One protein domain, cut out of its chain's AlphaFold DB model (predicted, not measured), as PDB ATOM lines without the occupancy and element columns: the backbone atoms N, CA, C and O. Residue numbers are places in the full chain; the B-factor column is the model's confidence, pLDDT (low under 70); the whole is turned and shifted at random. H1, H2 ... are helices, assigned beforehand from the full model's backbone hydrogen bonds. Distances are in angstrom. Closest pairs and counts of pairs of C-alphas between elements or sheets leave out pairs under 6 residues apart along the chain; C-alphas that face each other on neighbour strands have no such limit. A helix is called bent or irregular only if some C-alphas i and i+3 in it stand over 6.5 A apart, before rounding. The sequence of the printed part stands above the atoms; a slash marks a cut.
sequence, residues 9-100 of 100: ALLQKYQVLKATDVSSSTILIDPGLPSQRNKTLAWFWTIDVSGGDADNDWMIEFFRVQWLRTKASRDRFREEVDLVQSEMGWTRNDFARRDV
ATOM      1  N   ALA A   9     211.408 196.050 193.527       78.88
ATOM      2  CA  ALA A   9     212.610 196.745 193.073       78.88
ATOM      3  C   ALA A   9     212.585 197.037 191.559       78.88
ATOM      4  O   ALA A   9     213.041 198.089 191.101       78.88
ATOM      5  N   LEU A  10     212.011 196.128 190.769       77.69
ATOM      6  CA  LEU A  10     211.917 196.255 189.317       77.69
ATOM      7  C   LEU A  10     210.810 197.240 188.922       77.69
ATOM      8  O   LEU A  10     211.001 198.024 187.998       77.69
ATOM      9  N   LEU A  11     209.705 197.274 189.670       77.31
ATOM     10  CA  LEU A  11     208.632 198.263 189.509       77.31
ATOM     11  C   LEU A  11     209.054 199.679 189.928       77.31
ATOM     12  O   LEU A  11     208.558 200.659 189.371       77.31
ATOM     13  N   GLN A  12     209.992 199.803 190.872       76.44
ATOM     14  CA  GLN A  12     210.580 201.090 191.235       76.44
ATOM     15  C   GLN A  12     211.550 201.602 190.157       76.44
ATOM     16  O   GLN A  12     211.570 202.803 189.872       76.44
ATOM     17  N   LYS A  13     212.321 200.699 189.527       76.56
ATOM     18  CA  LYS A  13     213.245 201.029 188.427       76.56
ATOM     19  C   LYS A  13     212.516 201.301 187.105       76.56
ATOM     20  O   LYS A  13     212.873 202.244 186.409       76.56
ATOM     21  N   TYR A  14     211.507 200.501 186.767       80.81
ATOM     22  CA  TYR A  14     210.743 200.572 185.520       80.81
ATOM     23  C   TYR A  14     209.303 201.017 185.793       80.81
ATOM     24  O   TYR A  14     208.397 200.199 185.960       80.81
ATOM     25  N   GLN A  15     209.093 202.334 185.847       79.06
ATOM     26  CA  GLN A  15     207.773 202.920 186.072       79.06
ATOM     27  C   GLN A  15     206.860 202.755 184.842       79.06
ATOM     28  O   GLN A  15     207.291 202.451 183.730       79.06
ATOM     29  N   VAL A  16     205.555 202.961 185.029       81.94
ATOM     30  CA  VAL A  16     204.591 202.893 183.923       81.94
ATOM     31  C   VAL A  16     204.772 204.102 183.008       81.94
ATOM     32  O   VAL A  16     204.582 205.240 183.435       81.94
ATOM     33  N   LEU A  17     205.081 203.838 181.739       82.06
ATOM     34  CA  LEU A  17     205.213 204.857 180.707       82.06
ATOM     35  C   LEU A  17     203.834 205.420 180.336       82.06
ATOM     36  O   LEU A  17     202.959 204.690 179.865       82.06
ATOM     37  N   LYS A  18     203.623 206.719 180.549       81.50
ATOM     38  CA  LYS A  18     202.390 207.405 180.144       81.50
ATOM     39  C   LYS A  18     202.580 208.068 178.785       81.50
ATOM     40  O   LYS A  18     203.683 208.464 178.421       81.50
ATOM     41  N   ALA A  19     201.483 208.282 178.056       77.38
ATOM     42  CA  ALA A  19     201.517 209.017 176.787       77.38
ATOM     43  C   ALA A  19     202.111 210.435 176.938       77.38
ATOM     44  O   ALA A  19     202.738 210.947 176.016       77.38
ATOM     45  N   THR A  20     201.977 211.043 178.120       72.88
ATOM     46  CA  THR A  20     202.602 212.327 178.474       72.88
ATOM     47  C   THR A  20     204.126 212.270 178.524       72.88
ATOM     48  O   THR A  20     204.767 213.275 178.240       72.88
ATOM     49  N   ASP A  21     204.701 211.114 178.861       70.31
ATOM     50  CA  ASP A  21     206.150 210.928 179.001       70.31
ATOM     51  C   ASP A  21     206.813 210.682 177.635       70.31
ATOM     52  O   ASP A  21     207.977 211.021 177.436       70.31
ATOM     53  N   VAL A  22     206.057 210.102 176.693       69.56
ATOM     54  CA  VAL A  22     206.492 209.778 175.318       69.56
ATOM     55  C   VAL A  22     206.187 210.902 174.338       69.56
ATOM     56  O   VAL A  22     206.774 210.949 173.259       69.56
ATOM     57  N   SER A  23     205.275 211.812 174.697       63.19
ATOM     58  CA  SER A  23     204.990 212.999 173.899       63.19
ATOM     59  C   SER A  23     206.308 213.706 173.623       63.19
ATOM     60  O   SER A  23     206.942 214.218 174.551       63.19
ATOM     61  N   SER A  24     206.717 213.702 172.350       55.66
ATOM     62  CA  SER A  24     207.923 214.350 171.857       55.66
ATOM     63  C   SER A  24     207.826 215.817 172.223       55.66
ATOM     64  O   SER A  24     207.212 216.646 171.557       55.66
ATOM     65  N   SER A  25     208.394 216.133 173.374       53.66
ATOM     66  CA  SER A  25     208.518 217.486 173.841       53.66
ATOM     67  C   SER A  25     209.608 218.081 172.967       53.66
ATOM     68  O   SER A  25     210.759 218.138 173.377       53.66
ATOM     69  N   THR A  26     209.259 218.537 171.760       48.25
ATOM     70  CA  THR A  26     210.095 219.387 170.883       48.25
ATOM     71  C   THR A  26     210.706 220.560 171.667       48.25
ATOM     72  O   THR A  26     211.744 221.114 171.337       48.25
ATOM     73  N   ILE A  27     210.067 220.855 172.791       47.50
ATOM     74  CA  ILE A  27     210.444 221.707 173.901       47.50
ATOM     75  C   ILE A  27     211.854 221.424 174.497       47.50
ATOM     76  O   ILE A  27     212.489 222.354 174.977       47.50
ATOM     77  N   LEU A  28     212.389 220.195 174.442       51.34
ATOM     78  CA  LEU A  28     213.771 219.883 174.870       51.34
ATOM     79  C   LEU A  28     214.840 220.332 173.852       51.34
ATOM     80  O   LEU A  28     216.017 220.476 174.211       51.34
ATOM     81  N   ILE A  29     214.429 220.539 172.597       53.75
ATOM     82  CA  ILE A  29     215.304 220.788 171.443       53.75
ATOM     83  C   ILE A  29     215.408 222.289 171.136       53.75
ATOM     84  O   ILE A  29     216.451 222.724 170.657       53.75
ATOM     85  N   ASP A  30     214.390 223.091 171.465       51.12
ATOM     86  CA  ASP A  30     214.384 224.531 171.183       51.12
ATOM     87  C   ASP A  30     214.910 225.367 172.377       51.12
ATOM     88  O   ASP A  30     214.224 225.505 173.398       51.12
ATOM     89  N   PRO A  31     216.123 225.950 172.274       53.66
ATOM     90  CA  PRO A  31     216.712 226.783 173.321       53.66
ATOM     91  C   PRO A  31     216.015 228.146 173.482       53.66
ATOM     92  O   PRO A  31     216.296 228.849 174.452       53.66
ATOM     93  N   GLY A  32     215.134 228.537 172.552       56.97
ATOM     94  CA  GLY A  32     214.440 229.825 172.552       56.97
ATOM     95  C   GLY A  32     213.141 229.860 173.360       56.97
ATOM     96  O   GLY A  32     212.581 230.939 173.548       56.97
ATOM     97  N   LEU A  33     212.645 228.718 173.855       55.28
ATOM     98  CA  LEU A  33     211.354 228.652 174.544       55.28
ATOM     99  C   LEU A  33     211.447 229.131 176.006       55.28
ATOM    100  O   LEU A  33     212.097 228.478 176.832       55.28
ATOM    101  N   PRO A  34     210.731 230.205 176.396       51.06
ATOM    102  CA  PRO A  34     210.581 230.583 177.798       51.06
ATOM    103  C   PRO A  34     209.875 229.452 178.562       51.06
ATOM    104  O   PRO A  34     208.957 228.830 178.036       51.06
ATOM    105  N   SER A  35     210.262 229.197 179.817       52.97
ATOM    106  CA  SER A  35     209.716 228.111 180.664       52.97
ATOM    107  C   SER A  35     210.274 226.691 180.416       52.97
ATOM    108  O   SER A  35     209.559 225.692 180.506       52.97
ATOM    109  N   GLN A  36     211.588 226.571 180.173       58.84
ATOM    110  CA  GLN A  36     212.314 225.291 180.341       58.84
ATOM    111  C   GLN A  36     212.869 225.075 181.753       58.84
ATOM    112  O   GLN A  36     213.267 223.968 182.096       58.84
ATOM    113  N   ARG A  37     212.889 226.124 182.588       54.84
ATOM    114  CA  ARG A  37     213.637 226.161 183.860       54.84
ATOM    115  C   ARG A  37     213.232 225.076 184.870       54.84
ATOM    116  O   ARG A  37     214.056 224.706 185.694       54.84
ATOM    117  N   ASN A  38     212.004 224.555 184.776       55.56
ATOM    118  CA  ASN A  38     211.441 223.590 185.731       55.56
ATOM    119  C   ASN A  38     211.078 222.233 185.105       55.56
ATOM    120  O   ASN A  38     210.437 221.416 185.763       55.56
ATOM    121  N   LYS A  39     211.415 221.987 183.832       63.88
ATOM    122  CA  LYS A  39     211.079 220.710 183.191       63.88
ATOM    123  C   LYS A  39     212.175 219.692 183.471       63.88
ATOM    124  O   LYS A  39     213.261 219.762 182.906       63.88
ATOM    125  N   THR A  40     211.880 218.753 184.362       63.00
ATOM    126  CA  THR A  40     212.731 217.591 184.620       63.00
ATOM    127  C   THR A  40     212.610 216.596 183.466       63.00
ATOM    128  O   THR A  40     211.532 216.431 182.892       63.00
ATOM    129  N   LEU A  41     213.719 215.941 183.117       70.50
ATOM    130  CA  LEU A  41     213.723 214.831 182.163       70.50
ATOM    131  C   LEU A  41     212.755 213.728 182.621       70.50
ATOM    132  O   LEU A  41     212.576 213.506 183.819       70.50
ATOM    133  N   ALA A  42     212.146 213.027 181.662       74.75
ATOM    134  CA  ALA A  42     211.318 211.867 181.969       74.75
ATOM    135  C   ALA A  42     212.145 210.779 182.676       74.75
ATOM    136  O   ALA A  42     213.326 210.593 182.381       74.75
ATOM    137  N   TRP A  43     211.508 210.040 183.588       74.00
ATOM    138  CA  TRP A  43     212.165 209.066 184.467       74.00
ATOM    139  C   TRP A  43     212.963 207.997 183.701       74.00
ATOM    140  O   TRP A  43     214.004 207.552 184.181       74.00
ATOM    141  N   PHE A  44     212.543 207.630 182.485       75.69
ATOM    142  CA  PHE A  44     213.237 206.617 181.689       75.69
ATOM    143  C   PHE A  44     214.632 207.058 181.214       75.69
ATOM    144  O   PHE A  44     215.496 206.209 181.031       75.69
ATOM    145  N   TRP A  45     214.896 208.368 181.108       73.88
ATOM    146  CA  TRP A  45     216.240 208.906 180.845       73.88
ATOM    147  C   TRP A  45     217.163 208.845 182.065       73.88
ATOM    148  O   TRP A  45     218.362 209.059 181.934       73.88
ATOM    149  N   THR A  46     216.617 208.596 183.256       69.81
ATOM    150  CA  THR A  46     217.393 208.480 184.503       69.81
ATOM    151  C   THR A  46     217.710 207.034 184.873       69.81
ATOM    152  O   THR A  46     218.420 206.793 185.845       69.81
ATOM    153  N   ILE A  47     217.194 206.067 184.107       73.06
ATOM    154  CA  ILE A  47     217.514 204.659 184.311       73.06
ATOM    155  C   ILE A  47     218.948 204.431 183.848       73.06
ATOM    156  O   ILE A  47     219.254 204.559 182.664       73.06
ATOM    157  N   ASP A  48     219.803 204.021 184.777       65.81
ATOM    158  CA  ASP A  48     221.085 203.429 184.427       65.81
ATOM    159  C   ASP A  48     220.824 202.082 183.731       65.81
ATOM    160  O   ASP A  48     220.388 201.093 184.353       65.81
ATOM    161  N   VAL A  49     221.009 202.069 182.408       60.59
ATOM    162  CA  VAL A  49     221.015 200.854 181.589       60.59
ATOM    163  C   VAL A  49     222.351 200.169 181.857       60.59
ATOM    164  O   VAL A  49     223.296 200.228 181.079       60.59
ATOM    165  N   SER A  50     222.434 199.560 183.038       49.62
ATOM    166  CA  SER A  50     223.627 198.982 183.655       49.62
ATOM    167  C   SER A  50     224.119 197.700 182.960       49.62
ATOM    168  O   SER A  50     224.421 196.709 183.621       49.62
ATOM    169  N   GLY A  51     224.153 197.661 181.629       52.53
ATOM    170  CA  GLY A  51     224.440 196.443 180.880       52.53
ATOM    171  C   GLY A  51     224.828 196.694 179.431       52.53
ATOM    172  O   GLY A  51     224.096 196.302 178.535       52.53
ATOM    173  N   GLY A  52     225.989 197.312 179.205       50.19
ATOM    174  CA  GLY A  52     226.685 197.258 177.911       50.19
ATOM    175  C   GLY A  52     226.628 198.516 177.040       50.19
ATOM    176  O   GLY A  52     227.473 198.653 176.165       50.19
ATOM    177  N   ASP A  53     225.745 199.473 177.323       54.25
ATOM    178  CA  ASP A  53     225.588 200.693 176.509       54.25
ATOM    179  C   ASP A  53     226.509 201.853 176.938       54.25
ATOM    180  O   ASP A  53     226.226 203.024 176.687       54.25
ATOM    181  N   ALA A  54     227.650 201.543 177.565       54.66
ATOM    182  CA  ALA A  54     228.706 202.529 177.819       54.66
ATOM    183  C   ALA A  54     229.320 203.088 176.516       54.66
ATOM    184  O   ALA A  54     230.028 204.087 176.562       54.66
ATOM    185  N   ASP A  55     229.030 202.454 175.376       56.47
ATOM    186  CA  ASP A  55     229.502 202.821 174.035       56.47
ATOM    187  C   ASP A  55     228.434 203.565 173.210       56.47
ATOM    188  O   ASP A  55     228.536 203.729 171.993       56.47
ATOM    189  N   ASN A  56     227.360 204.013 173.863       70.38
ATOM    190  CA  ASN A  56     226.358 204.844 173.226       70.38
ATOM    191  C   ASN A  56     226.830 206.314 173.224       70.38
ATOM    192  O   ASN A  56     226.480 207.112 174.096       70.38
ATOM    193  N   ASP A  57     227.655 206.651 172.227       76.31
ATOM    194  CA  ASP A  57     228.255 207.980 172.019       76.31
ATOM    195  C   ASP A  57     227.217 209.121 172.083       76.31
ATOM    196  O   ASP A  57     227.433 210.160 172.712       76.31
ATOM    197  N   TRP A  58     226.015 208.899 171.535       78.12
ATOM    198  CA  TRP A  58     224.956 209.911 171.542       78.12
ATOM    199  C   TRP A  58     224.338 210.133 172.931       78.12
ATOM    200  O   TRP A  58     223.980 211.266 173.260       78.12
ATOM    201  N   MET A  59     224.236 209.095 173.769       76.38
ATOM    202  CA  MET A  59     223.759 209.215 175.153       76.38
ATOM    203  C   MET A  59     224.750 209.985 176.025       76.38
ATOM    204  O   MET A  59     224.338 210.825 176.828       76.38
ATOM    205  N   ILE A  60     226.053 209.754 175.841       80.75
ATOM    206  CA  ILE A  60     227.107 210.483 176.558       80.75
ATOM    207  C   ILE A  60     227.023 211.977 176.242       80.75
ATOM    208  O   ILE A  60     226.964 212.805 177.159       80.75
ATOM    209  N   GLU A  61     226.957 212.334 174.959       82.44
ATOM    210  CA  GLU A  61     226.842 213.733 174.541       82.44
ATOM    211  C   GLU A  61     225.519 214.366 174.995       82.44
ATOM    212  O   GLU A  61     225.503 215.512 175.460       82.44
ATOM    213  N   PHE A  62     224.413 213.614 174.985       80.38
ATOM    214  CA  PHE A  62     223.142 214.082 175.534       80.38
ATOM    215  C   PHE A  62     223.259 214.456 177.021       80.38
ATOM    216  O   PHE A  62     222.924 215.585 177.403       80.38
ATOM    217  N   PHE A  63     223.775 213.558 177.867       79.19
ATOM    218  CA  PHE A  63     223.940 213.837 179.297       79.19
ATOM    219  C   PHE A  63     224.946 214.959 179.557       79.19
ATOM    220  O   PHE A  63     224.716 215.796 180.435       79.19
ATOM    221  N   ARG A  64     226.022 215.035 178.770       83.69
ATOM    222  CA  ARG A  64     227.008 216.117 178.843       83.69
ATOM    223  C   ARG A  64     226.368 217.480 178.582       83.69
ATOM    224  O   ARG A  64     226.578 218.408 179.365       83.69
ATOM    225  N   VAL A  65     225.562 217.611 177.528       84.31
ATOM    226  CA  VAL A  65     224.849 218.859 177.209       84.31
ATOM    227  C   VAL A  65     223.856 219.224 178.314       84.31
ATOM    228  O   VAL A  65     223.807 220.382 178.735       84.31
ATOM    229  N   GLN A  66     223.093 218.255 178.828       80.12
ATOM    230  CA  GLN A  66     222.150 218.496 179.927       80.12
ATOM    231  C   GLN A  66     222.860 218.948 181.210       80.12
ATOM    232  O   GLN A  66     222.420 219.894 181.876       80.12
ATOM    233  N   TRP A  67     224.000 218.336 181.527       83.44
ATOM    234  CA  TRP A  67     224.831 218.740 182.654       83.44
ATOM    235  C   TRP A  67     225.376 220.160 182.478       83.44
ATOM    236  O   TRP A  67     225.251 220.978 183.392       83.44
ATOM    237  N   LEU A  68     225.907 220.494 181.295       86.12
ATOM    238  CA  LEU A  68     226.418 221.834 180.990       86.12
ATOM    239  C   LEU A  68     225.331 222.905 181.127       86.12
ATOM    240  O   LEU A  68     225.586 223.949 181.725       86.12
ATOM    241  N   ARG A  69     224.112 222.640 180.644       82.38
ATOM    242  CA  ARG A  69     222.964 223.552 180.797       82.38
ATOM    243  C   ARG A  69     222.616 223.783 182.266       82.38
ATOM    244  O   ARG A  69     222.459 224.926 182.692       82.38
ATOM    245  N   THR A  70     222.536 222.706 183.044       81.69
ATOM    246  CA  THR A  70     222.216 222.779 184.478       81.69
ATOM    247  C   THR A  70     223.295 223.541 185.245       81.69
ATOM    248  O   THR A  70     222.986 224.399 186.073       81.69
ATOM    249  N   LYS A  71     224.570 223.284 184.929       88.06
ATOM    250  CA  LYS A  71     225.708 224.002 185.504       88.06
ATOM    251  C   LYS A  71     225.671 225.490 185.152       88.06
ATOM    252  O   LYS A  71     225.724 226.306 186.062       88.06
ATOM    253  N   ALA A  72     225.502 225.838 183.876       86.75
ATOM    254  CA  ALA A  72     225.421 227.230 183.432       86.75
ATOM    255  C   ALA A  72     224.260 227.982 184.100       86.75
ATOM    256  O   ALA A  72     224.426 229.118 184.532       86.75
ATOM    257  N   SER A  73     223.096 227.337 184.251       83.69
ATOM    258  CA  SER A  73     221.971 227.932 184.975       83.69
ATOM    259  C   SER A  73     222.306 228.168 186.446       83.69
ATOM    260  O   SER A  73     221.995 229.232 186.972       83.69
ATOM    261  N   ARG A  74     222.933 227.196 187.117       87.75
ATOM    262  CA  ARG A  74     223.353 227.327 188.519       87.75
ATOM    263  C   ARG A  74     224.377 228.445 188.700       87.75
ATOM    264  O   ARG A  74     224.260 229.209 189.652       87.75
ATOM    265  N   ASP A  75     225.376 228.508 187.828       92.75
ATOM    266  CA  ASP A  75     226.447 229.500 187.908       92.75
ATOM    267  C   ASP A  75     225.885 230.908 187.658       92.75
ATOM    268  O   ASP A  75     226.114 231.797 188.472       92.75
ATOM    269  N   ARG A  76     224.994 231.077 186.671       91.00
ATOM    270  CA  ARG A  76     224.250 232.330 186.470       91.00
ATOM    271  C   ARG A  76     223.425 232.736 187.694       91.00
ATOM    272  O   ARG A  76     223.431 233.900 188.069       91.00
ATOM    273  N   PHE A  77     222.709 231.800 188.323       89.38
ATOM    274  CA  PHE A  77     221.942 232.120 189.532       89.38
ATOM    275  C   PHE A  77     222.841 232.588 190.680       89.38
ATOM    276  O   PHE A  77     222.430 233.440 191.460       89.38
ATOM    277  N   ARG A  78     224.059 232.051 190.793       94.19
ATOM    278  CA  ARG A  78     225.035 232.515 191.788       94.19
ATOM    279  C   ARG A  78     225.511 233.931 191.489       94.19
ATOM    280  O   ARG A  78     225.494 234.758 192.391       94.19
ATOM    281  N   GLU A  79     225.852 234.212 190.235       94.44
ATOM    282  CA  GLU A  79     226.229 235.559 189.797       94.44
ATOM    283  C   GLU A  79     225.104 236.573 190.056       94.44
ATOM    284  O   GLU A  79     225.354 237.644 190.598       94.44
ATOM    285  N   GLU A  80     223.853 236.224 189.732       94.31
ATOM    286  CA  GLU A  80     222.691 237.085 189.987       94.31
ATOM    287  C   GLU A  80     222.513 237.377 191.489       94.31
ATOM    288  O   GLU A  80     222.178 238.503 191.847       94.31
ATOM    289  N   VAL A  81     222.782 236.418 192.382       95.62
ATOM    290  CA  VAL A  81     222.727 236.655 193.838       95.62
ATOM    291  C   VAL A  81     223.782 237.671 194.280       95.62
ATOM    292  O   VAL A  81     223.453 238.599 195.022       95.62
ATOM    293  N   ASP A  82     225.022 237.528 193.813       96.31
ATOM    294  CA  ASP A  82     226.116 238.439 194.168       96.31
ATOM    295  C   ASP A  82     225.876 239.855 193.603       96.31
ATOM    296  O   ASP A  82     226.092 240.866 194.288       96.31
ATOM    297  N   LEU A  83     225.358 239.946 192.373       96.56
ATOM    298  CA  LEU A  83     224.960 241.207 191.741       96.56
ATOM    299  C   LEU A  83     223.836 241.897 192.517       96.56
ATOM    300  O   LEU A  83     223.950 243.071 192.853       96.56
ATOM    301  N   VAL A  84     222.786 241.169 192.894       96.88
ATOM    302  CA  VAL A  84     221.665 241.742 193.652       96.88
ATOM    303  C   VAL A  84     222.129 242.282 195.009       96.88
ATOM    304  O   VAL A  84     221.717 243.369 195.417       96.88
ATOM    305  N   GLN A  85     223.016 241.574 195.714       96.50
ATOM    306  CA  GLN A  85     223.557 242.052 196.992       96.50
ATOM    307  C   GLN A  85     224.370 243.343 196.836       96.50
ATOM    308  O   GLN A  85     224.242 244.267 197.648       96.50
ATOM    309  N   SER A  86     225.192 243.422 195.791       95.81
ATOM    310  CA  SER A  86     225.981 244.620 195.499       95.81
ATOM    311  C   SER A  86     225.100 245.799 195.062       95.81
ATOM    312  O   SER A  86     225.272 246.901 195.585       95.81
ATOM    313  N   GLU A  87     224.084 245.566 194.229       97.19
ATOM    314  CA  GLU A  87     223.087 246.569 193.828       97.19
ATOM    315  C   GLU A  87     222.277 247.117 195.013       97.19
ATOM    316  O   GLU A  87     222.055 248.329 195.107       97.19
ATOM    317  N   MET A  88     221.874 246.263 195.961       96.62
ATOM    318  CA  MET A  88     221.220 246.701 197.204       96.62
ATOM    319  C   MET A  88     222.131 247.630 198.016       96.62
ATOM    320  O   MET A  88     221.688 248.668 198.519       96.62
ATOM    321  N   GLY A  89     223.419 247.286 198.119       95.94
ATOM    322  CA  GLY A  89     224.423 248.120 198.775       95.94
ATOM    323  C   GLY A  89     224.600 249.479 198.092       95.94
ATOM    324  O   GLY A  89     224.623 250.511 198.768       95.94
ATOM    325  N   TRP A  90     224.677 249.500 196.759       95.25
ATOM    326  CA  TRP A  90     224.776 250.738 195.982       95.25
ATOM    327  C   TRP A  90     223.541 251.613 196.126       95.25
ATOM    328  O   TRP A  90     223.680 252.811 196.348       95.25
ATOM    329  N   THR A  91     222.354 251.012 196.089       94.69
ATOM    330  CA  THR A  91     221.081 251.718 196.254       94.69
ATOM    331  C   THR A  91     221.021 252.410 197.615       94.69
ATOM    332  O   THR A  91     220.751 253.606 197.693       94.69
ATOM    333  N   ARG A  92     221.370 251.700 198.699       94.06
ATOM    334  CA  ARG A  92     221.442 252.286 200.047       94.06
ATOM    335  C   ARG A  92     222.415 253.468 200.112       94.06
ATOM    336  O   ARG A  92     222.102 254.491 200.715       94.06
ATOM    337  N   ASN A  93     223.597 253.318 199.517       93.12
ATOM    338  CA  ASN A  93     224.626 254.358 199.536       93.12
ATOM    339  C   ASN A  93     224.264 255.573 198.664       93.12
ATOM    340  O   ASN A  93     224.667 256.686 198.997       93.12
ATOM    341  N   ASP A  94     223.540 255.377 197.561       92.81
ATOM    342  CA  ASP A  94     223.052 256.468 196.711       92.81
ATOM    343  C   ASP A  94     222.026 257.326 197.459       92.81
ATOM    344  O   ASP A  94     222.179 258.545 197.504       92.81
ATOM    345  N   PHE A  95     221.057 256.706 198.143       92.56
ATOM    346  CA  PHE A  95     220.110 257.439 198.990       92.56
ATOM    347  C   PHE A  95     220.817 258.209 200.111       92.56
ATOM    348  O   PHE A  95     220.627 259.416 200.232       92.56
ATOM    349  N   ALA A  96     221.736 257.564 200.838       91.38
ATOM    350  CA  ALA A  96     222.488 258.219 201.911       91.38
ATOM    351  C   ALA A  96     223.331 259.421 201.440       91.38
ATOM    352  O   ALA A  96     223.618 260.315 202.230       91.38
ATOM    353  N   ARG A  97     223.751 259.450 200.169       88.06
ATOM    354  CA  ARG A  97     224.481 260.585 199.584       88.06
ATOM    355  C   ARG A  97     223.563 261.752 199.225       88.06
ATOM    356  O   ARG A  97     224.027 262.883 199.221       88.06
ATOM    357  N   ARG A  98     222.311 261.477 198.859       76.62
ATOM    358  CA  ARG A  98     221.336 262.488 198.417       76.62
ATOM    359  C   ARG A  98     220.641 263.203 199.574       76.62
ATOM    360  O   ARG A  98     220.112 264.286 199.359       76.62
ATOM    361  N   ASP A  99     220.646 262.599 200.761       65.75
ATOM    362  CA  ASP A  99     220.082 263.171 201.991       65.75
ATOM    363  C   ASP A  99     221.056 264.123 202.732       65.75
ATOM    364  O   ASP A  99     220.715 264.640 203.798       65.75
ATOM    365  N   VAL A 100     222.260 264.350 202.181       56.19
ATOM    366  CA  VAL A 100     223.284 265.313 202.647       56.19
ATOM    367  C   VAL A 100     223.324 266.511 201.709       56.19
ATOM    368  O   VAL A 100     223.371 267.650 202.226       56.19
TER     369      VAL A 100
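This is residues 9 to 100 of the 100 residues of an uncharacterized protein of Hydnomerulius pinastri MD-312 (UniProt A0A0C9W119). One very long helix, H4, makes the length of this domain, and a loose loop of chain with three very short helices, H1, H2 and H3, lies beside the first part of it, while the rest of H4 sticks out as a bare arm, residues 74 to 100 standing free. The loose part is mostly unnamed chain, with residues 29 to 34 sticking out from it, and residues 49 to 58 stand free where the chain folds back into H4. The printed part has 92 residues with four named helices, in the order H1, H2, H3, H4, and no named strand; its class is all helix, with 55 residues in the helices. The whole is extended, with a radius of gyration of the C-alphas of 21.5 A and spans of 71 by 30 by 28 A.

The printed part begins with H1, residues 9 to 13, whose first C-alpha, that of Ala 9, is at (212.610, 196.745, 193.073). H2 is residues 19 to 22, and H3 is residues 43 to 46, with C-alpha 43 at (212.165, 209.066, 184.467). H4 is residues 57 to 98 and measures 61.0 A from its first to its last C-alpha; it begins with C-alpha 57 at (228.255, 207.980, 172.019) and ends with C-alpha 98 at (221.336, 262.488, 198.417). None of the helices is bent or irregular.

No helix touches another. H1 and H2 are apart, though a tight link of 5 residues joins them. H2 and H3 are only just apart, with their closest C-alphas 8.3 A from each other. H3 and H4 are apart, and so are H1 and H3, H1 and H4, and H2 and H4. In H1 and H4 every backbone O i to N i+4 pair is within hydrogen-bond range. H2 and H3 are too short for such a pair, and each has one O i to N i+3 pair, which is within range.

The two C-alphas farthest apart are those of Gly 52 and Val 100, at 72.5 A, and the first and last printed C-alphas, those of Ala 9 and Val 100, are 70.1 A apart. Without the stretches that stand free, the body has 49 residues and spans 34 by 21 by 17 A. The printed part has no cut and ends at the chain's last residue. The link from H2 to H3, residues 23 to 42, is long, and the link from H3 to H4, with 10 residues, is short. The mean pLDDT of the printed part is 75.5, and of H4 it is 89; residues 22 to 40, 46, 48 to 55, and 99 to 100 are under 70.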